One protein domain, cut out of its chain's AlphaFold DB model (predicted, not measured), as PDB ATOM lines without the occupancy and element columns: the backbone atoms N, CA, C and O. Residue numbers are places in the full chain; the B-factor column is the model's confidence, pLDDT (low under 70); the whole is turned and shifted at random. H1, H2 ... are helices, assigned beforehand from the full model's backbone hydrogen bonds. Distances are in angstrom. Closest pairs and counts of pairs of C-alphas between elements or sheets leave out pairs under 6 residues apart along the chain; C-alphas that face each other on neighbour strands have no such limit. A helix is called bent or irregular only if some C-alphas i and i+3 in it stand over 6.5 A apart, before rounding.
ATOM      1  N   VAL A 328     283.584 277.359 447.881       96.81
ATOM      2  CA  VAL A 328     282.494 276.399 448.047       96.81
ATOM      3  C   VAL A 328     281.502 276.869 449.104       96.81
ATOM      4  O   VAL A 328     280.299 276.909 448.831       96.81
ATOM      5  N   LEU A 329     281.995 277.281 450.272       96.69
ATOM      6  CA  LEU A 329     281.167 277.754 451.372       96.69
ATOM      7  C   LEU A 329     280.365 278.988 450.958       96.69
ATOM      8  O   LEU A 329     279.147 279.030 451.128       96.69
ATOM      9  N   THR A 330     281.030 279.973 450.353       97.38
ATOM     10  CA  THR A 330     280.379 281.208 449.908       97.38
ATOM     11  C   THR A 330     279.312 280.923 448.856       97.38
ATOM     12  O   THR A 330     278.206 281.462 448.930       97.38
ATOM     13  N   PHE A 331     279.606 280.046 447.892       97.06
ATOM     14  CA  PHE A 331     278.621 279.629 446.902       97.06
ATOM     15  C   PHE A 331     277.424 278.934 447.561       97.06
ATOM     16  O   PHE A 331     276.286 279.307 447.281       97.06
ATOM     17  N   ASN A 332     277.657 277.984 448.471       94.88
ATOM     18  CA  ASN A 332     276.584 277.259 449.151       94.88
ATOM     19  C   ASN A 332     275.688 278.198 449.973       94.88
ATOM     20  O   ASN A 332     274.469 278.160 449.822       94.88
ATOM     21  N   ARG A 333     276.280 279.119 450.743       95.25
ATOM     22  CA  ARG A 333     275.549 280.144 451.510       95.25
ATOM     23  C   ARG A 333     274.691 281.038 450.613       95.25
ATOM     24  O   ARG A 333     273.551 281.350 450.953       95.25
ATOM     25  N   LEU A 334     275.195 281.434 449.440       96.12
ATOM     26  CA  LEU A 334     274.404 282.199 448.467       96.12
ATOM     27  C   LEU A 334     273.217 281.393 447.922       96.12
ATOM     28  O   LEU A 334     272.146 281.967 447.716       96.12
ATOM     29  N   ILE A 335     273.386 280.086 447.695       93.62
ATOM     30  CA  ILE A 335     272.285 279.201 447.296       93.62
ATOM     31  C   ILE A 335     271.259 279.086 448.424       93.62
ATOM     32  O   ILE A 335     270.091 279.346 448.171       93.62
ATOM     33  N   GLU A 336     271.674 278.812 449.660       92.06
ATOM     34  CA  GLU A 336     270.781 278.705 450.826       92.06
ATOM     35  C   GLU A 336     269.927 279.963 451.037       92.06
ATOM     36  O   GLU A 336     268.720 279.875 451.253       92.06
ATOM     37  N   LEU A 337     270.533 281.148 450.920       92.44
ATOM     38  CA  LEU A 337     269.838 282.425 451.113       92.44
ATOM     39  C   LEU A 337     268.918 282.818 449.946       92.44
ATOM     40  O   LEU A 337     268.084 283.712 450.101       92.44
ATOM     41  N   THR A 338     269.086 282.224 448.761       91.56
ATOM     42  CA  THR A 338     268.264 282.537 447.572       91.56
ATOM     43  C   THR A 338     267.226 281.467 447.261       91.56
ATOM     44  O   THR A 338     266.146 281.774 446.755       91.56
ATOM     45  N   LEU A 339     267.548 280.216 447.562       88.56
ATOM     46  CA  LEU A 339     266.757 279.023 447.326       88.56
ATOM     47  C   LEU A 339     266.696 278.211 448.630       88.56
ATOM     48  O   LEU A 339     267.285 277.137 448.706       88.56
ATOM     49  N   PRO A 340     266.015 278.713 449.676       82.19
ATOM     50  CA  PRO A 340     265.875 277.967 450.918       82.19
ATOM     51  C   PRO A 340     265.026 276.715 450.675       82.19
ATOM     52  O   PRO A 340     263.982 276.777 450.017       82.19
ATOM     53  N   ARG A 341     265.466 275.569 451.199       73.69
ATOM     54  CA  ARG A 341     264.771 274.278 451.080       73.69
ATOM     55  C   ARG A 341     263.481 274.272 451.911       73.69
ATOM     56  O   ARG A 341     263.430 273.720 453.001       73.69
ATOM     57  N   ASN A 342     262.439 274.911 451.382       64.62
ATOM     58  CA  ASN A 342     261.113 274.989 452.004       64.62
ATOM     59  C   ASN A 342     260.195 273.823 451.585       64.62
ATOM     60  O   ASN A 342     259.182 273.581 452.233       64.62
ATOM     61  N   SER A 343     260.531 273.112 450.502       61.22
ATOM     62  CA  SER A 343     259.846 271.897 450.045       61.22
ATOM     63  C   SER A 343     260.852 270.862 449.523       61.22
ATOM     64  O   SER A 343     262.024 271.173 449.289       61.22
ATOM     65  N   ASN A 344     260.395 269.623 449.314       59.97
ATOM     66  CA  ASN A 344     261.214 268.546 448.741       59.97
ATOM     67  C   ASN A 344     261.523 268.743 447.241       59.97
ATOM     68  O   ASN A 344     262.247 267.936 446.664       59.97
ATOM     69  N   SER A 345     260.991 269.787 446.589       76.38
ATOM     70  CA  SER A 345     261.096 269.994 445.139       76.38
ATOM     71  C   SER A 345     261.880 271.262 444.800       76.38
ATOM     72  O   SER A 345     261.374 272.378 444.934       76.38
ATOM     73  N   PHE A 346     263.096 271.100 444.259       83.19
ATOM     74  CA  PHE A 346     263.912 272.210 443.741       83.19
ATOM     75  C   PHE A 346     263.127 273.099 442.773       83.19
ATOM     76  O   PHE A 346     263.253 274.319 442.807       83.19
ATOM     77  N   ASN A 347     262.304 272.502 441.905       84.31
ATOM     78  CA  ASN A 347     261.593 273.247 440.873       84.31
ATOM     79  C   ASN A 347     260.581 274.234 441.471       84.31
ATOM     80  O   ASN A 347     260.471 275.353 440.978       84.31
ATOM     81  N   GLU A 348     259.876 273.861 442.539       82.25
ATOM     82  CA  GLU A 348     258.914 274.747 443.206       82.25
ATOM     83  C   GLU A 348     259.617 275.947 443.842       82.25
ATOM     84  O   GLU A 348     259.279 277.096 443.541       82.25
ATOM     85  N   THR A 349     260.656 275.686 444.645       83.81
ATOM     86  CA  THR A 349     261.483 276.736 445.256       83.81
ATOM     87  C   THR A 349     262.104 277.635 444.186       83.81
ATOM     88  O   THR A 349     262.070 278.864 444.282       83.81
ATOM     89  N   PHE A 350     262.623 277.034 443.115       87.56
ATOM     90  CA  PHE A 350     263.236 277.756 442.013       87.56
ATOM     91  C   PHE A 350     262.241 278.654 441.280       87.56
ATOM     92  O   PHE A 350     262.590 279.795 440.990       87.56
ATOM     93  N   GLN A 351     261.015 278.202 440.983       86.06
ATOM     94  CA  GLN A 351     260.038 279.068 440.311       86.06
ATOM     95  C   GLN A 351     259.671 280.288 441.166       86.06
ATOM     96  O   GLN A 351     259.548 281.381 440.611       86.06
ATOM     97  N   ALA A 352     259.563 280.130 442.489       85.62
ATOM     98  CA  ALA A 352     259.265 281.231 443.406       85.62
ATOM     99  C   ALA A 352     260.403 282.270 443.470       85.62
ATOM    100  O   ALA A 352     260.157 283.474 443.389       85.62
ATOM    101  N   SER A 353     261.658 281.815 443.530       88.69
ATOM    102  CA  SER A 353     262.834 282.681 443.726       88.69
ATOM    103  C   SER A 353     263.633 282.977 442.452       88.69
ATOM    104  O   SER A 353     264.676 283.632 442.499       88.69
ATOM    105  N   LYS A 354     263.153 282.540 441.282       90.31
ATOM    106  CA  LYS A 354     263.879 282.548 439.998       90.31
ATOM    107  C   LYS A 354     264.603 283.856 439.689       90.31
ATOM    108  O   LYS A 354     265.759 283.857 439.266       90.31
ATOM    109  N   LYS A 355     263.906 284.986 439.851       91.88
ATOM    110  CA  LYS A 355     264.438 286.318 439.521       91.88
ATOM    111  C   LYS A 355     265.592 286.704 440.445       91.88
ATOM    112  O   LYS A 355     266.594 287.235 439.967       91.88
ATOM    113  N   ASP A 356     265.438 286.447 441.739       92.69
ATOM    114  CA  ASP A 356     266.432 286.770 442.759       92.69
ATOM    115  C   ASP A 356     267.662 285.865 442.632       92.69
ATOM    116  O   ASP A 356     268.779 286.368 442.508       92.69
ATOM    117  N   PHE A 357     267.450 284.554 442.488       94.06
ATOM    118  CA  PHE A 357     268.507 283.586 442.200       94.06
ATOM    119  C   PHE A 357     269.358 284.006 440.990       94.06
ATOM    120  O   PHE A 357     270.578 284.134 441.091       94.06
ATOM    121  N   HIS A 358     268.732 284.308 439.845       94.69
ATOM    122  CA  HIS A 358     269.479 284.724 438.655       94.69
ATOM    123  C   HIS A 358     270.242 286.039 438.856       94.69
ATOM    124  O   HIS A 358     271.304 286.216 438.262       94.69
ATOM    125  N   LYS A 359     269.734 286.964 439.680       96.06
ATOM    126  CA  LYS A 359     270.435 288.213 440.012       96.06
ATOM    127  C   LYS A 359     271.693 287.939 440.843       96.06
ATOM    128  O   LYS A 359     272.741 288.528 440.566       96.06
ATOM    129  N   VAL A 360     271.603 287.036 441.818       96.88
ATOM    130  CA  VAL A 360     272.735 286.633 442.663       96.88
ATOM    131  C   VAL A 360     273.782 285.880 441.853       96.88
ATOM    132  O   VAL A 360     274.937 286.300 441.841       96.88
ATOM    133  N   ILE A 361     273.387 284.858 441.086       96.94
ATOM    134  CA  ILE A 361     274.332 284.106 440.248       96.94
ATOM    135  C   ILE A 361     274.992 284.999 439.205       96.94
ATOM    136  O   ILE A 361     276.189 284.860 438.963       96.94
ATOM    137  N   ARG A 362     274.264 285.958 438.622       97.06
ATOM    138  CA  ARG A 362     274.862 286.939 437.711       97.06
ATOM    139  C   ARG A 362     275.934 287.782 438.399       97.06
ATOM    140  O   ARG A 362     276.999 287.971 437.827       97.06
ATOM    141  N   SER A 363     275.673 288.260 439.614       97.31
ATOM    142  CA  SER A 363     276.629 289.078 440.378       97.31
ATOM    143  C   SER A 363     277.871 288.272 440.783       97.31
ATOM    144  O   SER A 363     278.999 288.750 440.662       97.31
ATOM    145  N   TYR A 364     277.670 287.019 441.193       98.12
ATOM    146  CA  TYR A 364     278.749 286.076 441.485       98.12
ATOM    147  C   TYR A 364     279.597 285.793 440.232       98.12
ATOM    148  O   TYR A 364     280.810 285.987 440.234       98.12
ATOM    149  N   SER A 365     278.945 285.457 439.118       98.19
ATOM    150  CA  SER A 365     279.590 285.154 437.831       98.19
ATOM    151  C   SER A 365     280.322 286.354 437.227       98.19
ATOM    152  O   SER A 365     281.338 286.191 436.558       98.19
ATOM    153  N   GLN A 366     279.840 287.576 437.474       97.50
ATOM    154  CA  GLN A 366     280.546 288.791 437.082       97.50
ATOM    155  C   GLN A 366     281.906 288.884 437.781       97.50
ATOM    156  O   GLN A 366     282.891 289.229 437.136       97.50
ATOM    157  N   THR A 367     281.983 288.526 439.064       97.88
ATOM    158  CA  THR A 367     283.259 288.456 439.795       97.88
ATOM    159  C   THR A 367     284.176 287.398 439.182       97.88
ATOM    160  O   THR A 367     285.328 287.693 438.879       97.88
ATOM    161  N   LEU A 368     283.649 286.198 438.916       98.06
ATOM    162  CA  LEU A 368     284.411 285.106 438.296       98.06
ATOM    163  C   LEU A 368     284.907 285.425 436.877       98.06
ATOM    164  O   LEU A 368     285.883 284.851 436.417       98.06
ATOM    165  N   SER A 369     284.262 286.343 436.158       97.56
ATOM    166  CA  SER A 369     284.729 286.756 434.827       97.56
ATOM    167  C   SER A 369     285.957 287.678 434.851       97.56
ATOM    168  O   SER A 369     286.524 287.961 433.799       97.56
ATOM    169  N   LEU A 370     286.354 288.162 436.034       97.06
ATOM    170  CA  LEU A 370     287.440 289.133 436.215       97.06
ATOM    171  C   LEU A 370     288.761 288.501 436.688       97.06
ATOM    172  O   LEU A 370     289.768 289.202 436.734       97.06
ATOM    173  N   ILE A 371     288.770 287.212 437.037       96.62
ATOM    174  CA  ILE A 371     289.967 286.488 437.505       96.62
ATOM    175  C   ILE A 371     290.747 285.845 436.348       96.62
ATOM    176  O   ILE A 371     290.315 285.860 435.188       96.62
ATOM    177  N   SER A 372     291.924 285.287 436.644       96.19
ATOM    178  CA  SER A 372     292.740 284.594 435.642       96.19
ATOM    179  C   SER A 372     292.093 283.275 435.192       96.19
ATOM    180  O   SER A 372     291.225 282.727 435.870       96.19
ATOM    181  N   ALA A 373     292.514 282.753 434.034       96.81
ATOM    182  CA  ALA A 373     292.006 281.476 433.530       96.81
ATOM    183  C   ALA A 373     292.328 280.312 434.486       96.81
ATOM    184  O   ALA A 373     291.479 279.449 434.693       96.81
ATOM    185  N   ALA A 374     293.517 280.318 435.098       96.56
ATOM    186  CA  ALA A 374     293.934 279.299 436.059       96.56
ATOM    187  C   ALA A 374     293.057 279.320 437.321       96.56
ATOM    188  O   ALA A 374     292.519 278.281 437.709       96.56
ATOM    189  N   ASP A 375     292.832 280.507 437.891       97.38
ATOM    190  CA  ASP A 375     291.988 280.671 439.082       97.38
ATOM    191  C   ASP A 375     290.536 280.281 438.783       97.38
ATOM    192  O   ASP A 375     289.888 279.596 439.573       97.38
ATOM    193  N   LEU A 376     290.015 280.665 437.609       98.00
ATOM    194  CA  LEU A 376     288.669 280.276 437.196       98.00
ATOM    195  C   LEU A 376     288.545 278.757 437.047       98.00
ATOM    196  O   LEU A 376     287.542 278.185 437.471       98.00
ATOM    197  N   SER A 377     289.547 278.095 436.468       97.25
ATOM    198  CA  SER A 377     289.577 276.636 436.373       97.25
ATOM    199  C   SER A 377     289.559 275.966 437.737       97.25
ATOM    200  O   SER A 377     288.787 275.024 437.928       97.25
ATOM    201  N   GLN A 378     290.374 276.454 438.675       97.06
ATOM    202  CA  GLN A 378     290.384 275.961 440.048       97.06
ATOM    203  C   GLN A 378     288.990 276.106 440.664       97.06
ATOM    204  O   GLN A 378     288.379 275.100 441.015       97.06
ATOM    205  N   ILE A 379     288.428 277.318 440.665       98.06
ATOM    206  CA  ILE A 379     287.100 277.602 441.223       98.06
ATOM    207  C   ILE A 379     286.021 276.702 440.618       98.06
ATOM    208  O   ILE A 379     285.238 276.094 441.346       98.06
ATOM    209  N   LEU A 380     285.959 276.583 439.288       97.88
ATOM    210  CA  LEU A 380     284.929 275.774 438.633       97.88
ATOM    211  C   LEU A 380     285.084 274.280 438.942       97.88
ATOM    212  O   LEU A 380     284.071 273.590 439.092       97.88
ATOM    213  N   ASN A 381     286.314 273.772 439.063       96.75
ATOM    214  CA  ASN A 381     286.566 272.396 439.487       96.75
ATOM    215  C   ASN A 381     286.128 272.173 440.941       96.75
ATOM    216  O   ASN A 381     285.477 271.165 441.223       96.75
ATOM    217  N   SER A 382     286.437 273.107 441.839       96.81
ATOM    218  CA  SER A 382     286.087 273.032 443.262       96.81
ATOM    219  C   SER A 382     284.571 273.068 443.454       96.81
ATOM    220  O   SER A 382     284.009 272.175 444.091       96.81
ATOM    221  N   LEU A 383     283.875 273.981 442.767       97.06
ATOM    222  CA  LEU A 383     282.410 274.011 442.725       97.06
ATOM    223  C   LEU A 383     281.821 272.721 442.142       97.06
ATOM    224  O   LEU A 383     280.840 272.196 442.667       97.06
ATOM    225  N   HIS A 384     282.410 272.177 441.075       95.69
ATOM    226  CA  HIS A 384     281.913 270.949 440.461       95.69
ATOM    227  C   HIS A 384     282.041 269.728 441.378       95.69
ATOM    228  O   HIS A 384     281.113 268.915 441.440       95.69
ATOM    229  N   LYS A 385     283.178 269.593 442.071       95.31
ATOM    230  CA  LYS A 385     283.403 268.539 443.068       95.31
ATOM    231  C   LYS A 385     282.420 268.689 444.227       95.31
ATOM    232  O   LYS A 385     281.737 267.727 444.566       95.31
ATOM    233  N   PHE A 386     282.283 269.901 444.759       95.75
ATOM    234  CA  PHE A 386     281.393 270.176 445.881       95.75
ATOM    235  C   PHE A 386     279.920 269.924 445.564       95.75
ATOM    236  O   PHE A 386     279.251 269.239 446.326       95.75
ATOM    237  N   ILE A 387     279.408 270.392 444.423       93.69
ATOM    238  CA  ILE A 387     277.995 270.198 444.048       93.69
ATOM    239  C   ILE A 387     277.633 268.709 443.936       93.69
ATOM    240  O   ILE A 387     276.469 268.339 444.073       93.69
ATOM    241  N   LYS A 388     278.616 267.835 443.693       90.75
ATOM    242  CA  LYS A 388     278.436 266.378 443.684       90.75
ATOM    243  C   LYS A 388     278.565 265.721 445.062       90.75
ATOM    244  O   LYS A 388     278.193 264.558 445.169       90.75
ATOM    245  N   SER A 389     279.087 266.429 446.061       92.81
ATOM    246  CA  SER A 389     279.264 265.938 447.430       92.81
ATOM    247  C   SER A 389     277.957 265.952 448.226       92.81
ATOM    248  O   SER A 389     277.018 266.670 447.880       92.81
ATOM    249  N   GLU A 390     277.917 265.185 449.315       88.94
ATOM    250  CA  GLU A 390     276.782 265.124 450.249       88.94
ATOM    251  C   GLU A 390     276.585 266.433 451.030       88.94
ATOM    252  O   GLU A 390     275.475 266.764 451.431       88.94
ATOM    253  N   SER A 391     277.646 267.231 451.180       88.31
ATOM    254  CA  SER A 391     277.607 268.523 451.873       88.31
ATOM    255  C   SER A 391     276.872 269.619 451.093       88.31
ATOM    256  O   SER A 391     276.652 270.706 451.619       88.31
ATOM    257  N   PHE A 392     276.504 269.373 449.832       89.50
ATOM    258  CA  PHE A 392     275.806 270.361 449.020       89.50
ATOM    259  C   PHE A 392     274.306 270.436 449.345       89.50
ATOM    260  O   PHE A 392     273.618 269.419 449.458       89.50
ATOM    261  N   HIS A 393     273.768 271.661 449.396       85.00
ATOM    262  CA  HIS A 393     272.378 271.942 449.773       85.00
ATOM    263  C   HIS A 393     271.321 271.139 448.981       85.00
ATOM    264  O   HIS A 393     270.320 270.691 449.545       85.00
ATOM    265  N   TYR A 394     271.569 270.905 447.685       86.06
ATOM    266  CA  TYR A 394     270.713 270.112 446.790       86.06
ATOM    267  C   TYR A 394     271.412 268.834 446.281       86.06
ATOM    268  O   TYR A 394     271.269 268.473 445.111       86.06
ATOM    269  N   HIS A 395     272.206 268.153 447.119       85.62
ATOM    270  CA  HIS A 395     272.985 266.976 446.697       85.62
ATOM    271  C   HIS A 395     272.129 265.835 446.107       85.62
ATOM    272  O   HIS A 395     272.569 265.164 445.168       85.62
ATOM    273  N   GLU A 396     270.897 265.655 446.594       85.94
ATOM    274  CA  GLU A 396     269.971 264.595 446.162       85.94
ATOM    275  C   GLU A 396     269.297 264.862 444.807       85.94
ATOM    276  O   GLU A 396     268.721 263.940 444.240       85.94
ATOM    277  N   ASP A 397     269.371 266.083 444.257       87.75
ATOM    278  CA  ASP A 397     268.696 266.453 443.004       87.75
ATOM    279  C   ASP A 397     269.707 266.578 441.841       87.75
ATOM    280  O   ASP A 397     270.396 267.596 441.695       87.75
ATOM    281  N   PRO A 398     269.830 265.566 440.956       88.25
ATOM    282  CA  PRO A 398     270.746 265.619 439.817       88.25
ATOM    283  C   PRO A 398     270.440 266.751 438.828       88.25
ATOM    284  O   PRO A 398     271.364 267.274 438.197       88.25
ATOM    285  N   LEU A 399     269.167 267.135 438.678       87.31
ATOM    286  CA  LEU A 399     268.752 268.187 437.751       87.31
ATOM    287  C   LEU A 399     269.143 269.562 438.290       87.31
ATOM    288  O   LEU A 399     269.672 270.377 437.530       87.31
ATOM    289  N   ALA A 400     268.952 269.796 439.591       88.12
ATOM    290  CA  ALA A 400     269.424 271.004 440.260       88.12
ATOM    291  C   ALA A 400     270.944 271.149 440.107       88.12
ATOM    292  O   ALA A 400     271.431 272.196 439.677       88.12
ATOM    293  N   ARG A 401     271.698 270.069 440.361       90.56
ATOM    294  CA  ARG A 401     273.166 270.050 440.245       90.56
ATOM    295  C   ARG A 401     273.665 270.417 438.842       90.56
ATOM    296  O   ARG A 401     274.517 271.300 438.712       90.56
ATOM    297  N   ASP A 402     273.131 269.794 437.784       90.62
ATOM    298  CA  ASP A 402     273.519 270.141 436.401       90.62
ATOM    299  C   ASP A 402     273.085 271.567 436.037       90.62
ATOM    300  O   ASP A 402     273.838 272.301 435.391       90.62
ATOM    301  N   TYR A 403     271.897 271.992 436.483       92.38
ATOM    302  CA  TYR A 403     271.381 273.327 436.207       92.38
ATOM    303  C   TYR A 403     272.224 274.431 436.852       92.38
ATOM    304  O   TYR A 403     272.556 275.408 436.181       92.38
ATOM    305  N   LEU A 404     272.614 274.291 438.117       92.94
ATOM    306  CA  LEU A 404     273.418 275.296 438.814       92.94
ATOM    307  C   LEU A 404     274.782 275.478 438.147       92.94
ATOM    308  O   LEU A 404     275.141 276.604 437.791       92.94
ATOM    309  N   MET A 405     275.485 274.377 437.856       94.56
ATOM    310  CA  MET A 405     276.752 274.439 437.120       94.56
ATOM    311  C   MET A 405     276.579 275.044 435.727       94.56
ATOM    312  O   MET A 405     277.396 275.862 435.298       94.56
ATOM    313  N   LYS A 406     275.492 274.696 435.030       95.25
ATOM    314  CA  LYS A 406     275.147 275.289 433.737       95.25
ATOM    315  C   LYS A 406     274.977 276.801 433.833       95.25
ATOM    316  O   LYS A 406     275.475 277.512 432.964       95.25
ATOM    317  N   VAL A 407     274.239 277.302 434.823       95.56
ATOM    318  CA  VAL A 407     273.947 278.739 434.949       95.56
ATOM    319  C   VAL A 407     275.201 279.518 435.334       95.56
ATOM    320  O   VAL A 407     275.476 280.522 434.679       95.56
ATOM    321  N   VAL A 408     275.983 279.041 436.310       96.81
ATOM    322  CA  VAL A 408     277.248 279.681 436.721       96.81
ATOM    323  C   VAL A 408     278.215 279.772 435.544       96.81
ATOM    324  O   VAL A 408     278.709 280.857 435.236       96.81
ATOM    325  N   CYS A 409     278.424 278.667 434.818       97.12
ATOM    326  CA  CYS A 409     279.272 278.681 433.626       97.12
ATOM    327  C   CYS A 409     278.713 279.648 432.572       97.12
ATOM    328  O   CYS A 409     279.432 280.511 432.082       97.12
ATOM    329  N   ASN A 410     277.420 279.555 432.243       96.06
ATOM    330  CA  ASN A 410     276.830 280.401 431.208       96.06
ATOM    331  C   ASN A 410     276.958 281.892 431.505       96.06
ATOM    332  O   ASN A 410     277.404 282.625 430.628       96.06
ATOM    333  N   GLU A 411     276.578 282.354 432.696       97.44
ATOM    334  CA  GLU A 411     276.684 283.777 433.037       97.44
ATOM    335  C   GLU A 411     278.157 284.224 433.059       97.44
ATOM    336  O   GLU A 411     278.470 285.273 432.497       97.44
ATOM    337  N   THR A 412     279.078 283.408 433.588       98.06
ATOM    338  CA  THR A 412     280.518 283.739 433.636       98.06
ATOM    339  C   THR A 412     281.101 283.911 432.232       98.06
ATOM    340  O   THR A 412     281.677 284.954 431.915       98.06
ATOM    341  N   PHE A 413     280.888 282.939 431.340       97.62
ATOM    342  CA  PHE A 413     281.381 283.013 429.962       97.62
ATOM    343  C   PHE A 413     280.654 284.072 429.120       97.62
ATOM    344  O   PHE A 413     281.253 284.650 428.212       97.62
ATOM    345  N   HIS A 414     279.397 284.400 429.437       95.56
ATOM    346  CA  HIS A 414     278.715 285.544 428.830       95.56
ATOM    347  C   HIS A 414     279.396 286.875 429.174       95.56
ATOM    348  O   HIS A 414     279.532 287.718 428.284       95.56
ATOM    349  N   PHE A 415     279.830 287.077 430.422       97.56
ATOM    350  CA  PHE A 415     280.602 288.265 430.796       97.56
ATOM    351  C   PHE A 415     281.989 288.271 430.154       97.56
ATOM    352  O   PHE A 415     282.365 289.286 429.568       97.56
ATOM    353  N   LEU A 416     282.692 287.131 430.157       96.88
ATOM    354  CA  LEU A 416     283.988 286.999 429.484       96.88
ATOM    355  C   LEU A 416     283.892 287.392 428.005       96.88
ATOM    356  O   LEU A 416     284.665 288.242 427.566       96.88
ATOM    357  N   LYS A 417     282.889 286.876 427.273       95.06
ATOM    358  CA  LYS A 417     282.638 287.234 425.866       95.06
ATOM    359  C   LYS A 417     282.467 288.745 425.672       95.06
ATOM    360  O   LYS A 417     282.928 289.280 424.676       95.06
ATOM    361  N   ARG A 418     281.775 289.436 426.585       92.75
ATOM    362  CA  ARG A 418     281.550 290.892 426.483       92.75
ATOM    363  C   ARG A 418     282.805 291.714 426.768       92.75
ATOM    364  O   ARG A 418     282.894 292.840 426.301       92.75
ATOM    365  N   SER A 419     283.714 291.176 427.574       91.69
ATOM    366  CA  SER A 419     284.904 291.888 428.057       91.69
ATOM    367  C   SER A 419     286.165 291.662 427.219       91.69
ATOM    368  O   SER A 419     287.145 292.377 427.408       91.69
ATOM    369  N   LYS A 420     286.172 290.659 426.334       92.88
ATOM    370  CA  LYS A 420     287.356 290.220 425.584       92.88
ATOM    371  C   LYS A 420     287.115 290.297 424.081       92.88
ATOM    372  O   LYS A 420     285.983 290.149 423.626       92.88
ATOM    373  N   SER A 421     288.193 290.469 423.314       91.62
ATOM    374  CA  SER A 421     288.150 290.268 421.864       91.62
ATOM    375  C   SER A 421     287.778 288.813 421.539       91.62
ATOM    376  O   SER A 421     287.971 287.913 422.361       91.62
ATOM    377  N   SER A 422     287.267 288.549 420.332       88.06
ATOM    378  CA  SER A 422     286.899 287.186 419.921       88.06
ATOM    379  C   SER A 422     288.069 286.202 420.016       88.06
ATOM    380  O   SER A 422     287.871 285.062 420.426       88.06
ATOM    381  N   GLN A 423     289.290 286.636 419.682       90.69
ATOM    382  CA  GLN A 423     290.486 285.796 419.760       90.69
ATOM    383  C   GLN A 423     290.904 285.533 421.211       90.69
ATOM    384  O   GLN A 423     291.092 284.377 421.591       90.69
ATOM    385  N   ASP A 424     290.967 286.576 422.044       94.00
ATOM    386  CA  ASP A 424     291.325 286.431 423.460       94.00
ATOM    387  C   ASP A 424     290.295 285.593 424.217       94.00
ATOM    388  O   ASP A 424     290.641 284.838 425.122       94.00
ATOM    389  N   PHE A 425     289.018 285.695 423.841       95.75
ATOM    390  CA  PHE A 425     287.954 284.890 424.426       95.75
ATOM    391  C   PHE A 425     288.137 283.395 424.135       95.75
ATOM    392  O   PHE A 425     287.972 282.579 425.046       95.75
ATOM    393  N   VAL A 426     288.515 283.032 422.903       95.19
ATOM    394  CA  VAL A 426     288.819 281.640 422.533       95.19
ATOM    395  C   VAL A 426     290.037 281.137 423.302       95.19
ATOM    396  O   VAL A 426     289.959 280.075 423.915       95.19
ATOM    397  N   LEU A 427     291.132 281.905 423.326       95.81
ATOM    398  CA  LEU A 427     292.363 281.524 424.029       95.81
ATOM    399  C   LEU A 427     292.135 281.350 425.534       95.81
ATOM    400  O   LEU A 427     292.543 280.343 426.107       95.81
ATOM    401  N   TYR A 428     291.424 282.289 426.159       97.00
ATOM    402  CA  TYR A 428     291.080 282.214 427.574       97.00
ATOM    403  C   TYR A 428     290.205 280.986 427.861       97.00
ATOM    404  O   TYR A 428     290.489 280.217 428.773       97.00
ATOM    405  N   THR A 429     289.164 280.750 427.056       96.44
ATOM    406  CA  THR A 429     288.278 279.588 427.238       96.44
ATOM    407  C   THR A 429     289.022 278.269 427.027       96.44
ATOM    408  O   THR A 429     288.776 277.304 427.748       96.44
ATOM    409  N   HIS A 430     289.963 278.235 426.081       95.94
ATOM    410  CA  HIS A 430     290.829 277.089 425.846       95.94
ATOM    411  C   HIS A 430     291.711 276.792 427.064       95.94
ATOM    412  O   HIS A 430     291.692 275.664 427.548       95.94
ATOM    413  N   GLN A 431     292.386 277.797 427.630       96.50
ATOM    414  CA  GLN A 431     293.159 277.635 428.869       96.50
ATOM    415  C   GLN A 431     292.293 277.090 430.010       96.50
ATOM    416  O   GLN A 431     292.689 276.142 430.686       96.50
ATOM    417  N   VAL A 432     291.072 277.617 430.172       96.94
ATOM    418  CA  VAL A 432     290.158 277.126 431.213       96.94
ATOM    419  C   VAL A 432     289.772 275.660 430.973       96.94
ATOM    420  O   VAL A 432     289.715 274.867 431.914       96.94
ATOM    421  N   SER A 433     289.517 275.284 429.716       95.50
ATOM    422  CA  SER A 433     289.144 273.917 429.324       95.50
ATOM    423  C   SER A 433     290.284 272.904 429.444       95.50
ATOM    424  O   SER A 433     290.036 271.746 429.749       95.50
ATOM    425  N   GLN A 434     291.540 273.316 429.260       93.75
ATOM    426  CA  GLN A 434     292.680 272.409 429.426       93.75
ATOM    427  C   GLN A 434     292.834 271.970 430.886       93.75
ATOM    428  O   GLN A 434     293.159 270.819 431.162       93.75
ATOM    429  N   SER A 435     292.527 272.873 431.816       91.12
ATOM    430  CA  SER A 435     292.597 272.622 433.257       91.12
ATOM    431  C   SER A 435     291.285 272.088 433.852       91.12
ATOM    432  O   SER A 435     291.218 271.804 435.050       91.12
ATOM    433  N   THR A 436     290.213 271.963 433.058       89.50
ATOM    434  CA  THR A 436     288.897 271.495 433.530       89.50
ATOM    435  C   THR A 436     288.228 270.559 432.522       89.50
ATOM    436  O   THR A 436     287.994 270.921 431.378       89.50
ATOM    437  N   ASN A 437     287.783 269.372 432.943       86.38
ATOM    438  CA  ASN A 437     286.997 268.489 432.063       86.38
ATOM    439  C   ASN A 437     285.478 268.734 432.185       86.38
ATOM    440  O   ASN A 437     284.657 267.812 432.202       86.38
ATOM    441  N   LEU A 438     285.080 269.997 432.353       93.12
ATOM    442  CA  LEU A 438     283.694 270.352 432.637       93.12
ATOM    443  C   LEU A 438     282.889 270.502 431.349       93.12
ATOM    444  O   LEU A 438     283.212 271.297 430.466       93.12
ATOM    445  N   LYS A 439     281.752 269.798 431.281       93.19
ATOM    446  CA  LYS A 439     280.818 269.838 430.142       93.19
ATOM    447  C   LYS A 439     280.495 271.268 429.699       93.19
ATOM    448  O   LYS A 439     280.531 271.558 428.508       93.19
ATOM    449  N   TRP A 440     280.165 272.153 430.635       95.25
ATOM    450  CA  TRP A 440     279.729 273.510 430.306       95.25
ATOM    451  C   TRP A 440     280.884 274.439 429.902       95.25
ATOM    452  O   TRP A 440     280.649 275.345 429.109       95.25
ATOM    453  N   VAL A 441     282.121 274.175 430.335       96.56
ATOM    454  CA  VAL A 441     283.319 274.879 429.837       96.56
ATOM    455  C   VAL A 441     283.595 274.476 428.389       96.56
ATOM    456  O   VAL A 441     283.687 275.339 427.520       96.56
ATOM    457  N   ASN A 442     283.600 273.172 428.092       95.31
ATOM    458  CA  ASN A 442     283.787 272.669 426.725       95.31
ATOM    459  C   ASN A 442     282.680 273.148 425.776       95.31
ATOM    460  O   ASN A 442     282.949 273.500 424.631       95.31
TER     461      ASN A 442
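AT A GLANCE: This is residues 328 to 442 of the 571 residues of an uncharacterized protein of Candida maltosa (strain Xu316) (UniProt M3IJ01). An elongated helical body has the long helix H4 through its middle, with H2 and H3 packed along different stretches of it and H1 bridging from H3 to H2 on the side away from H4. H5 closes one end of the body, packing on the start of H3, and the short H6 tucks in between H4 and H5; the link from H1 and the first part of the kinked H2 make the other end. The printed part has 115 residues with six named helices, H1 to H6 in chain order, and no named strand; the class is all helix. The whole is compact, with a radius of gyration of the C-alphas of 14.3 A and spans of 45 by 26 by 21 A.

HOW THE PARTS SIT: H1, residues 328 to 338, touches H2, residues 346 to 368, at a steep tilt of 45 degrees, opposite ways; the closest C-alphas, of Thr 338 and Phe 357, are 5.5 A apart, and H2 touches it with residues 353 to 360 alone. H2 has a kink of 85 degrees near residue 353 and is irregular, with C-alphas 352 and 355 8.2 A apart. H3, residues 373 to 388, touches H1 with residues 382 to 386 alone, the closest C-alphas being those of Val 328 and Leu 383, at 5.8 A. H2 touches H4, residues 398 to 419, the same way at a shallow tilt of 34 degrees, only just short of steep; the closest C-alphas, of Ser 365 and Thr 412, are 4.5 A apart. H3 and H4 form a helical hairpin at a shallow tilt of 15 degrees; residues 383 to 388 touch residues 401 to 405, closest at the C-alphas of Ile 387 and Arg 401, 6.1 A. H5, residues 422 to 434, touches H3 at a steep tilt of 50 degrees, with the C-alphas of Ser 377 and Val 432 closest at 5.2 A. H6, residues 439 to 442, touches H4, closest at the C-alphas of Lys 406 and Trp 440, 6.0 A, and H5, closest at those of Ser 433 and Val 441, 5.9 A. H1 and H4 are apart. Every O i to N i+4 pair is within hydrogen-bond range in H1, H4 and H5, against 17 of 19 in H2 and 11 of 12 in H3; H6 is too short for such a pair.

IN THESE COORDINATES: H1 begins at C-alpha 328, (282.494, 276.399, 448.047), and is 15.5 A long. H2 is 24.8 A, H3 22.7 A, H4 32.1 A and H5 18.5 A from first to last C-alpha. H4 begins at C-alpha 398, (270.746, 265.619, 439.817). H6, 5.3 A long, ends at C-alpha 442, (283.787, 272.669, 426.725).

THE WHOLE: The C-alphas of Ser 343 and Gln 423 are the two farthest apart, at 45.3 A. The printed part has no cut and no long link. The mean pLDDT of the printed part is 92.3, and residues 342 to 344 are under 70.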